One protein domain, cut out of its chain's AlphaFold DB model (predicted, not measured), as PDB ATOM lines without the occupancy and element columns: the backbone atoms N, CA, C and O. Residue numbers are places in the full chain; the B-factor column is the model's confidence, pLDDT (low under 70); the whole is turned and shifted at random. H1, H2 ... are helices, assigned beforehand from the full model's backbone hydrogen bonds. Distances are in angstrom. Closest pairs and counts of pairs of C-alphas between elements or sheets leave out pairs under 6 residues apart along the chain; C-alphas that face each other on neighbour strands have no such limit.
ATOM      1  N   THR A 343     217.951 205.985 217.252       77.44
ATOM      2  CA  THR A 343     218.906 206.673 216.370       77.44
ATOM      3  C   THR A 343     219.073 205.941 215.026       77.44
ATOM      4  O   THR A 343     218.852 204.738 214.898       77.44
ATOM      5  N   SER A 344     219.464 206.664 213.966       79.75
ATOM      6  CA  SER A 344     219.722 206.048 212.644       79.75
ATOM      7  C   SER A 344     220.897 205.058 212.681       79.75
ATOM      8  O   SER A 344     220.923 204.110 211.890       79.75
ATOM      9  N   ALA A 345     221.854 205.277 213.590       74.38
ATOM     10  CA  ALA A 345     222.991 204.395 213.834       74.38
ATOM     11  C   ALA A 345     222.521 203.066 214.438       74.38
ATOM     12  O   ALA A 345     222.688 202.035 213.790       74.38
ATOM     13  N   ALA A 346     221.794 203.106 215.558       75.56
ATOM     14  CA  ALA A 346     221.247 201.912 216.204       75.56
ATOM     15  C   ALA A 346     220.311 201.110 215.278       75.56
ATOM     16  O   ALA A 346     220.378 199.888 215.227       75.56
ATOM     17  N   LEU A 347     219.495 201.771 214.443       81.19
ATOM     18  CA  LEU A 347     218.695 201.075 213.420       81.19
ATOM     19  C   LEU A 347     219.550 200.336 212.378       81.19
ATOM     20  O   LEU A 347     219.105 199.338 211.819       81.19
ATOM     21  N   SER A 348     220.756 200.826 212.087       81.69
ATOM     22  CA  SER A 348     221.689 200.144 211.180       81.69
ATOM     23  C   SER A 348     222.290 198.910 211.841       81.69
ATOM     24  O   SER A 348     222.412 197.887 211.179       81.69
ATOM     25  N   GLU A 349     222.611 198.985 213.133       81.81
ATOM     26  CA  GLU A 349     223.072 197.834 213.916       81.81
ATOM     27  C   GLU A 349     221.992 196.758 214.009       81.81
ATOM     28  O   GLU A 349     222.274 195.599 213.729       81.81
ATOM     29  N   ILE A 350     220.738 197.144 214.269       82.94
ATOM     30  CA  ILE A 350     219.592 196.223 214.231       82.94
ATOM     31  C   ILE A 350     219.466 195.587 212.838       82.94
ATOM     32  O   ILE A 350     219.302 194.380 212.725       82.94
ATOM     33  N   LEU A 351     219.568 196.362 211.754       84.75
ATOM     34  CA  LEU A 351     219.510 195.809 210.395       84.75
ATOM     35  C   LEU A 351     220.640 194.806 210.120       84.75
ATOM     36  O   LEU A 351     220.384 193.790 209.481       84.75
ATOM     37  N   ILE A 352     221.859 195.075 210.596       84.75
ATOM     38  CA  ILE A 352     222.993 194.146 210.491       84.75
ATOM     39  C   ILE A 352     222.698 192.870 211.279       84.75
ATOM     40  O   ILE A 352     222.867 191.780 210.740       84.75
ATOM     41  N   ASP A 353     222.213 193.014 212.512       81.81
ATOM     42  CA  ASP A 353     221.892 191.893 213.388       81.81
ATOM     43  C   ASP A 353     220.773 191.027 212.807       81.81
ATOM     44  O   ASP A 353     220.848 189.815 212.912       81.81
ATOM     45  N   TYR A 354     219.789 191.599 212.101       83.69
ATOM     46  CA  TYR A 354     218.746 190.878 211.343       83.69
ATOM     47  C   TYR A 354     219.145 190.524 209.896       83.69
ATOM     48  O   TYR A 354     218.283 190.205 209.077       83.69
ATOM     49  N   GLU A 355     220.438 190.600 209.559       85.81
ATOM     50  CA  GLU A 355     221.007 190.262 208.241       85.81
ATOM     51  C   GLU A 355     220.337 190.988 207.052       85.81
ATOM     52  O   GLU A 355     220.369 190.558 205.894       85.81
ATOM     53  N   CYS A 356     219.749 192.152 207.315       84.69
ATOM     54  CA  CYS A 356     219.054 192.970 206.338       84.69
ATOM     55  C   CYS A 356     220.005 193.976 205.693       84.69
ATOM     56  O   CYS A 356     220.387 194.987 206.282       84.69
ATOM     57  N   ARG A 357     220.333 193.753 204.417       78.50
ATOM     58  CA  ARG A 357     221.159 194.694 203.650       78.50
ATOM     59  C   ARG A 357     220.374 195.952 203.279       78.50
ATOM     60  O   ARG A 357     219.304 195.875 202.676       78.50
ATOM     61  N   MET A 358     220.956 197.106 203.596       83.81
ATOM     62  CA  MET A 358     220.471 198.440 203.239       83.81
ATOM     63  C   MET A 358     221.659 199.348 202.881       83.81
ATOM     64  O   MET A 358     222.739 199.187 203.456       83.81
ATOM     65  N   PRO A 359     221.493 200.312 201.960       79.81
ATOM     66  CA  PRO A 359     222.499 201.343 201.717       79.81
ATOM     67  C   PRO A 359     222.852 202.119 202.997       79.81
ATOM     68  O   PRO A 359     221.971 202.492 203.773       79.81
ATOM     69  N   LYS A 360     224.141 202.431 203.204       71.62
ATOM     70  CA  LYS A 360     224.614 203.165 204.401       71.62
ATOM     71  C   LYS A 360     223.909 204.520 204.588       71.62
ATOM     72  O   LYS A 360     223.624 204.915 205.716       71.62
ATOM     73  N   ASN A 361     223.545 205.168 203.480       77.50
ATOM     74  CA  ASN A 361     222.916 206.493 203.446       77.50
ATOM     75  C   ASN A 361     221.377 206.446 203.465       77.50
ATOM     76  O   ASN A 361     220.726 207.463 203.228       77.50
ATOM     77  N   SER A 362     220.767 205.283 203.715       84.81
ATOM     78  CA  SER A 362     219.312 205.191 203.817       84.81
ATOM     79  C   SER A 362     218.775 206.054 204.959       84.81
ATOM     80  O   SER A 362     219.335 206.095 206.058       84.81
ATOM     81  N   SER A 363     217.647 206.720 204.711       86.81
ATOM     82  CA  SER A 363     216.980 207.530 205.726       86.81
ATOM     83  C   SER A 363     216.497 206.663 206.897       86.81
ATOM     84  O   SER A 363     216.197 205.478 206.736       86.81
ATOM     85  N   LYS A 364     216.367 207.267 208.086       86.50
ATOM     86  CA  LYS A 364     215.796 206.610 209.276       86.50
ATOM     87  C   LYS A 364     214.433 205.962 208.978       86.50
ATOM     88  O   LYS A 364     214.215 204.814 209.344       86.50
ATOM     89  N   HIS A 365     213.564 206.650 208.237       88.88
ATOM     90  CA  HIS A 365     212.244 206.145 207.842       88.88
ATOM     91  C   HIS A 365     212.345 204.931 206.909       88.88
ATOM     92  O   HIS A 365     211.648 203.943 207.113       88.88
ATOM     93  N   ALA A 366     213.263 204.948 205.935       86.62
ATOM     94  CA  ALA A 366     213.503 203.795 205.066       86.62
ATOM     95  C   ALA A 366     214.025 202.575 205.848       86.62
ATOM     96  O   ALA A 366     213.613 201.449 205.570       86.62
ATOM     97  N   LYS A 367     214.884 202.790 206.856       88.56
ATOM     98  CA  LYS A 367     215.358 201.735 207.773       88.56
ATOM     99  C   LYS A 367     214.212 201.123 208.581       88.56
ATOM    100  O   LYS A 367     214.096 199.901 208.615       88.56
ATOM    101  N   ILE A 368     213.328 201.950 209.144       88.88
ATOM    102  CA  ILE A 368     212.145 201.484 209.888       88.88
ATOM    103  C   ILE A 368     211.205 200.686 208.976       88.88
ATOM    104  O   ILE A 368     210.831 199.571 209.328       88.88
ATOM    105  N   ARG A 369     210.894 201.191 207.771       89.69
ATOM    106  CA  ARG A 369     210.073 200.461 206.788       89.69
ATOM    107  C   ARG A 369     210.678 199.106 206.435       89.69
ATOM    108  O   ARG A 369     209.956 198.120 206.357       89.69
ATOM    109  N   LYS A 370     212.003 199.031 206.259       89.81
ATOM    110  CA  LYS A 370     212.686 197.766 205.964       89.81
ATOM    111  C   LYS A 370     212.549 196.765 207.113       89.81
ATOM    112  O   LYS A 370     212.193 195.619 206.851       89.81
ATOM    113  N   LEU A 371     212.761 197.191 208.357       88.75
ATOM    114  CA  LEU A 371     212.568 196.341 209.539       88.75
ATOM    115  C   LEU A 371     211.109 195.888 209.690       88.75
ATOM    116  O   LEU A 371     210.861 194.740 210.035       88.75
ATOM    117  N   MET A 372     210.146 196.738 209.327       89.31
ATOM    118  CA  MET A 372     208.722 196.389 209.314       89.31
ATOM    119  C   MET A 372     208.377 195.299 208.287       89.31
ATOM    120  O   MET A 372     207.322 194.681 208.377       89.31
ATOM    121  N   THR A 373     209.247 195.031 207.302       87.81
ATOM    122  CA  THR A 373     209.017 193.950 206.328       87.81
ATOM    123  C   THR A 373     209.398 192.557 206.816       87.81
ATOM    124  O   THR A 373     209.030 191.595 206.133       87.81
ATOM    125  N   LEU A 374     210.112 192.460 207.942       87.50
ATOM    126  CA  LEU A 374     210.540 191.200 208.551       87.50
ATOM    127  C   LEU A 374     209.332 190.346 208.956       87.50
ATOM    128  O   LEU A 374     208.319 190.886 209.396       87.50
ATOM    129  N   ALA A 375     209.452 189.024 208.798       83.94
ATOM    130  CA  ALA A 375     208.370 188.073 209.070       83.94
ATOM    131  C   ALA A 375     207.866 188.197 210.515       83.94
ATOM    132  O   ALA A 375     206.693 188.485 210.718       83.94
ATOM    133  N   ASP A 376     208.777 188.149 211.489       81.44
ATOM    134  CA  ASP A 376     208.461 188.243 212.921       81.44
ATOM    135  C   ASP A 376     207.670 189.512 213.276       81.44
ATOM    136  O   ASP A 376     206.763 189.498 214.110       81.44
ATOM    137  N   VAL A 377     208.000 190.628 212.618       84.06
ATOM    138  CA  VAL A 377     207.357 191.930 212.834       84.06
ATOM    139  C   VAL A 377     205.987 191.981 212.158       84.06
ATOM    140  O   VAL A 377     205.033 192.459 212.765       84.06
ATOM    141  N   LYS A 378     205.866 191.452 210.936       83.81
ATOM    142  CA  LYS A 378     204.594 191.375 210.202       83.81
ATOM    143  C   LYS A 378     203.581 190.446 210.849       83.81
ATOM    144  O   LYS A 378     202.406 190.771 210.863       83.81
ATOM    145  N   GLU A 379     204.026 189.300 211.350       84.00
ATOM    146  CA  GLU A 379     203.145 188.320 211.988       84.00
ATOM    147  C   GLU A 379     202.644 188.813 213.350       84.00
ATOM    148  O   GLU A 379     201.536 188.474 213.761       84.00
ATOM    149  N   SER A 380     203.439 189.640 214.039       81.00
ATOM    150  CA  SER A 380     203.108 190.148 215.376       81.00
ATOM    151  C   SER A 380     202.338 191.473 215.372       81.00
ATOM    152  O   SER A 380     201.641 191.778 216.340       81.00
ATOM    153  N   LEU A 381     202.469 192.295 214.326       79.88
ATOM    154  CA  LEU A 381     201.696 193.529 214.171       79.88
ATOM    155  C   LEU A 381     200.361 193.232 213.486       79.88
ATOM    156  O   LEU A 381     200.322 192.577 212.451       79.88
ATOM    157  N   SER A 382     199.263 193.782 214.007       76.94
ATOM    158  CA  SER A 382     198.003 193.787 213.261       76.94
ATOM    159  C   SER A 382     198.121 194.661 212.007       76.94
ATOM    160  O   SER A 382     198.866 195.646 212.004       76.94
ATOM    161  N   ASP A 383     197.335 194.367 210.967       76.62
ATOM    162  CA  ASP A 383     197.267 195.191 209.746       76.62
ATOM    163  C   ASP A 383     196.973 196.668 210.067       76.62
ATOM    164  O   ASP A 383     197.529 197.586 209.463       76.62
ATOM    165  N   GLU A 384     196.149 196.902 211.091       76.81
ATOM    166  CA  GLU A 384     195.859 198.233 211.619       76.81
ATOM    167  C   GLU A 384     197.087 198.878 212.285       76.81
ATOM    168  O   GLU A 384     197.353 200.061 212.078       76.81
ATOM    169  N   GLY A 385     197.881 198.112 213.040       75.31
ATOM    170  CA  GLY A 385     199.130 198.581 213.645       75.31
ATOM    171  C   GLY A 385     200.187 198.958 212.604       75.31
ATOM    172  O   GLY A 385     200.853 199.987 212.745       75.31
ATOM    173  N   VAL A 386     200.293 198.181 211.520       81.00
ATOM    174  CA  VAL A 386     201.153 198.502 210.367       81.00
ATOM    175  C   VAL A 386     200.686 199.797 209.697       81.00
ATOM    176  O   VAL A 386     201.498 200.692 209.458       81.00
ATOM    177  N   ALA A 387     199.380 199.944 209.454       81.69
ATOM    178  CA  ALA A 387     198.812 201.148 208.849       81.69
ATOM    179  C   ALA A 387     199.029 202.401 209.716       81.69
ATOM    180  O   ALA A 387     199.404 203.454 209.199       81.69
ATOM    181  N   GLN A 388     198.856 202.292 211.038       82.00
ATOM    182  CA  GLN A 388     199.110 203.388 211.979       82.00
ATOM    183  C   GLN A 388     200.587 203.803 212.002       82.00
ATOM    184  O   GLN A 388     200.895 204.996 212.048       82.00
ATOM    185  N   MET A 389     201.511 202.839 211.962       83.25
ATOM    186  CA  MET A 389     202.946 203.123 211.898       83.25
ATOM    187  C   MET A 389     203.335 203.800 210.583       83.25
ATOM    188  O   MET A 389     204.074 204.786 210.598       83.25
ATOM    189  N   GLU A 390     202.795 203.337 209.458       84.75
ATOM    190  CA  GLU A 390     203.059 203.947 208.156       84.75
ATOM    191  C   GLU A 390     202.477 205.366 208.065       84.75
ATOM    192  O   GLU A 390     203.149 206.278 207.581       84.75
ATOM    193  N   ALA A 391     201.279 205.597 208.615       85.12
ATOM    194  CA  ALA A 391     200.681 206.928 208.708       85.12
ATOM    195  C   ALA A 391     201.562 207.898 209.515       85.12
ATOM    196  O   ALA A 391     201.822 209.012 209.061       85.12
ATOM    197  N   LYS A 392     202.101 207.455 210.662       84.06
ATOM    198  CA  LYS A 392     203.039 208.252 211.475       84.06
ATOM    199  C   LYS A 392     204.338 208.565 210.731       84.06
ATOM    200  O   LYS A 392     204.836 209.685 210.814       84.06
ATOM    201  N   LEU A 393     204.894 207.602 209.989       85.56
ATOM    202  CA  LEU A 393     206.090 207.827 209.168       85.56
ATOM    203  C   LEU A 393     205.823 208.870 208.070       85.56
ATOM    204  O   LEU A 393     206.642 209.767 207.869       85.56
ATOM    205  N   GLN A 394     204.665 208.796 207.408       85.06
ATOM    206  CA  GLN A 394     204.262 209.759 206.379       85.06
ATOM    207  C   GLN A 394     204.009 211.161 206.944       85.06
ATOM    208  O   GLN A 394     204.376 212.147 206.311       85.06
ATOM    209  N   GLU A 395     203.401 211.273 208.124       84.44
ATOM    210  CA  GLU A 395     203.163 212.558 208.788       84.44
ATOM    211  C   GLU A 395     204.482 213.266 209.131       84.44
ATOM    212  O   GLU A 395     204.647 214.457 208.861       84.44
ATOM    213  N   ILE A 396     205.472 212.526 209.638       80.06
ATOM    214  CA  ILE A 396     206.799 213.077 209.947       80.06
ATOM    215  C   ILE A 396     207.536 213.509 208.672       80.06
ATOM    216  O   ILE A 396     208.178 214.563 208.660       80.06
ATOM    217  N   GLU A 397     207.443 212.734 207.589       81.81
ATOM    218  CA  GLU A 397     208.017 213.105 206.289       81.81
ATOM    219  C   GLU A 397     207.340 214.362 205.708       81.81
ATOM    220  O   GLU A 397     208.037 215.280 205.264       81.81
ATOM    221  N   LYS A 398     206.005 214.467 205.801       81.38
ATOM    222  CA  LYS A 398     205.242 215.661 205.396       81.38
ATOM    223  C   LYS A 398     205.641 216.892 206.208       81.38
ATOM    224  O   LYS A 398     205.990 217.910 205.613       81.38
ATOM    225  N   ASN A 399     205.701 216.782 207.534       78.38
ATOM    226  CA  ASN A 399     206.091 217.883 208.421       78.38
ATOM    227  C   ASN A 399     207.534 218.349 208.173       78.38
ATOM    228  O   ASN A 399     207.825 219.540 208.257       78.38
ATOM    229  N   ARG A 400     208.447 217.436 207.815       72.88
ATOM    230  CA  ARG A 400     209.810 217.802 207.395       72.88
ATOM    231  C   ARG A 400     209.829 218.542 206.062       72.88
ATOM    232  O   ARG A 400     210.579 219.502 205.929       72.88
ATOM    233  N   SER A 401     209.021 218.115 205.093       74.12
ATOM    234  CA  SER A 401     208.927 218.798 203.799       74.12
ATOM    235  C   SER A 401     208.294 220.190 203.914       74.12
ATOM    236  O   SER A 401     208.757 221.110 203.248       74.12
ATOM    237  N   ALA A 402     207.311 220.368 204.802       73.00
ATOM    238  CA  ALA A 402     206.686 221.659 205.086       73.00
ATOM    239  C   ALA A 402     207.672 222.629 205.752       73.00
ATOM    240  O   ALA A 402     207.885 223.718 205.237       73.00
ATOM    241  N   LYS A 403     208.387 222.186 206.797       72.38
ATOM    242  CA  LYS A 403     209.433 222.996 207.450       72.38
ATOM    243  C   LYS A 403     210.599 223.354 206.529       72.38
ATOM    244  O   LYS A 403     211.255 224.367 206.738       72.38
ATOM    245  N   LYS A 404     210.904 222.504 205.540       71.69
ATOM    246  CA  LYS A 404     211.932 222.808 204.535       71.69
ATOM    247  C   LYS A 404     211.461 223.910 203.581       71.69
ATOM    248  O   LYS A 404     212.243 224.801 203.293       71.69
ATOM    249  N   LYS A 405     210.189 223.871 203.168       70.81
ATOM    250  CA  LYS A 405     209.573 224.916 202.341       70.81
ATOM    251  C   LYS A 405     209.454 226.249 203.079       70.81
ATOM    252  O   LYS A 405     209.782 227.266 202.496       70.81
ATOM    253  N   GLU A 406     209.063 226.239 204.354       61.44
ATOM    254  CA  GLU A 406     209.011 227.456 205.185       61.44
ATOM    255  C   GLU A 406     210.397 228.093 205.355       61.44
ATOM    256  O   GLU A 406     210.528 229.302 205.217       61.44
ATOM    257  N   LYS A 407     211.447 227.286 205.571       61.88
ATOM    258  CA  LYS A 407     212.822 227.798 205.656       61.88
ATOM    259  C   LYS A 407     213.358 228.347 204.340       61.88
ATOM    260  O   LYS A 407     214.087 229.323 204.377       61.88
ATOM    261  N   GLU A 408     213.043 227.704 203.215       57.78
ATOM    262  CA  GLU A 408     213.429 228.196 201.884       57.78
ATOM    263  C   GLU A 408     212.719 229.526 201.568       57.78
ATOM    264  O   GLU A 408     213.334 230.428 201.007       57.78
ATOM    265  N   GLN A 409     211.472 229.683 202.023       55.00
ATOM    266  CA  GLN A 409     210.669 230.891 201.841       55.00
ATOM    267  C   GLN A 409     211.109 232.054 202.759       55.00
ATOM    268  O   GLN A 409     211.184 233.183 202.295       55.00
ATOM    269  N   GLU A 410     211.504 231.787 204.012       50.19
ATOM    270  CA  GLU A 410     212.117 232.798 204.900       50.19
ATOM    271  C   GLU A 410     213.464 233.313 204.366       50.19
ATOM    272  O   GLU A 410     213.763 234.495 204.499       50.19
ATOM    273  N   THR A 411     214.291 232.453 203.760       51.69
ATOM    274  CA  THR A 411     215.559 232.899 203.159       51.69
ATOM    275  C   THR A 411     215.361 233.744 201.903       51.69
ATOM    276  O   THR A 411     216.122 234.688 201.706       51.69
ATOM    277  N   ASP A 412     214.348 233.447 201.084       50.53
ATOM    278  CA  ASP A 412     214.033 234.250 199.896       50.53
ATOM    279  C   ASP A 412     213.458 235.630 200.276       50.53
ATOM    280  O   ASP A 412     213.831 236.630 199.663       50.53
ATOM    281  N   ASP A 413     212.631 235.716 201.326       50.03
ATOM    282  CA  ASP A 413     212.062 236.988 201.804       50.03
ATOM    283  C   ASP A 413     213.121 237.914 202.443       50.03
ATOM    284  O   ASP A 413     213.048 239.133 202.290       50.03
TER     285      ASP A 413
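What this domain is: This is residues 343 to 413 of the 464 residues of the protein "Hypothetical protein" of Symbiodinium sp. CCMP2592 (UniProt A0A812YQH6). A long helix, H4, runs out of a small body as an arm: H2 sits between H1 and the first part of H4, H3 makes the turn from H2 to H4, and residues 398 to 413 stick out. The 71 printed residues have four named helices, H1 to H4 in order, and no named strand; the class is all helix. The whole is loose, radius of gyration of the C-alphas 15.4 A, spanning 50 by 29 by 15 A.

Where its parts are: Find C-alpha 344 at (219.722, 206.048, 212.644); H1 runs from there to 353. H2 is residues 364 to 372, H3 375 to 380. H4, residues 383 to 413, runs 45.0 A to C-alpha 413 at (212.062, 236.988, 201.804).

How they stand to each other: H1 touches H2, closest C-alphas Ser 344 and Lys 364, 5.2 A, at a shallow tilt of 29 degrees, the same way. H4, with residues 386 to 393 alone, only just touches H2, with 3 pairs of C-alphas within 8 A, closest His 365 and Leu 393, 6.5 A; they run opposite ways. H1 is apart from H3 and H4. In each helix every O i to N i+4 pair is within hydrogen-bond range.

The domain as a whole: The printed part has no cut and no long link. Look for low confidence, under 70, at residues 406 to 413.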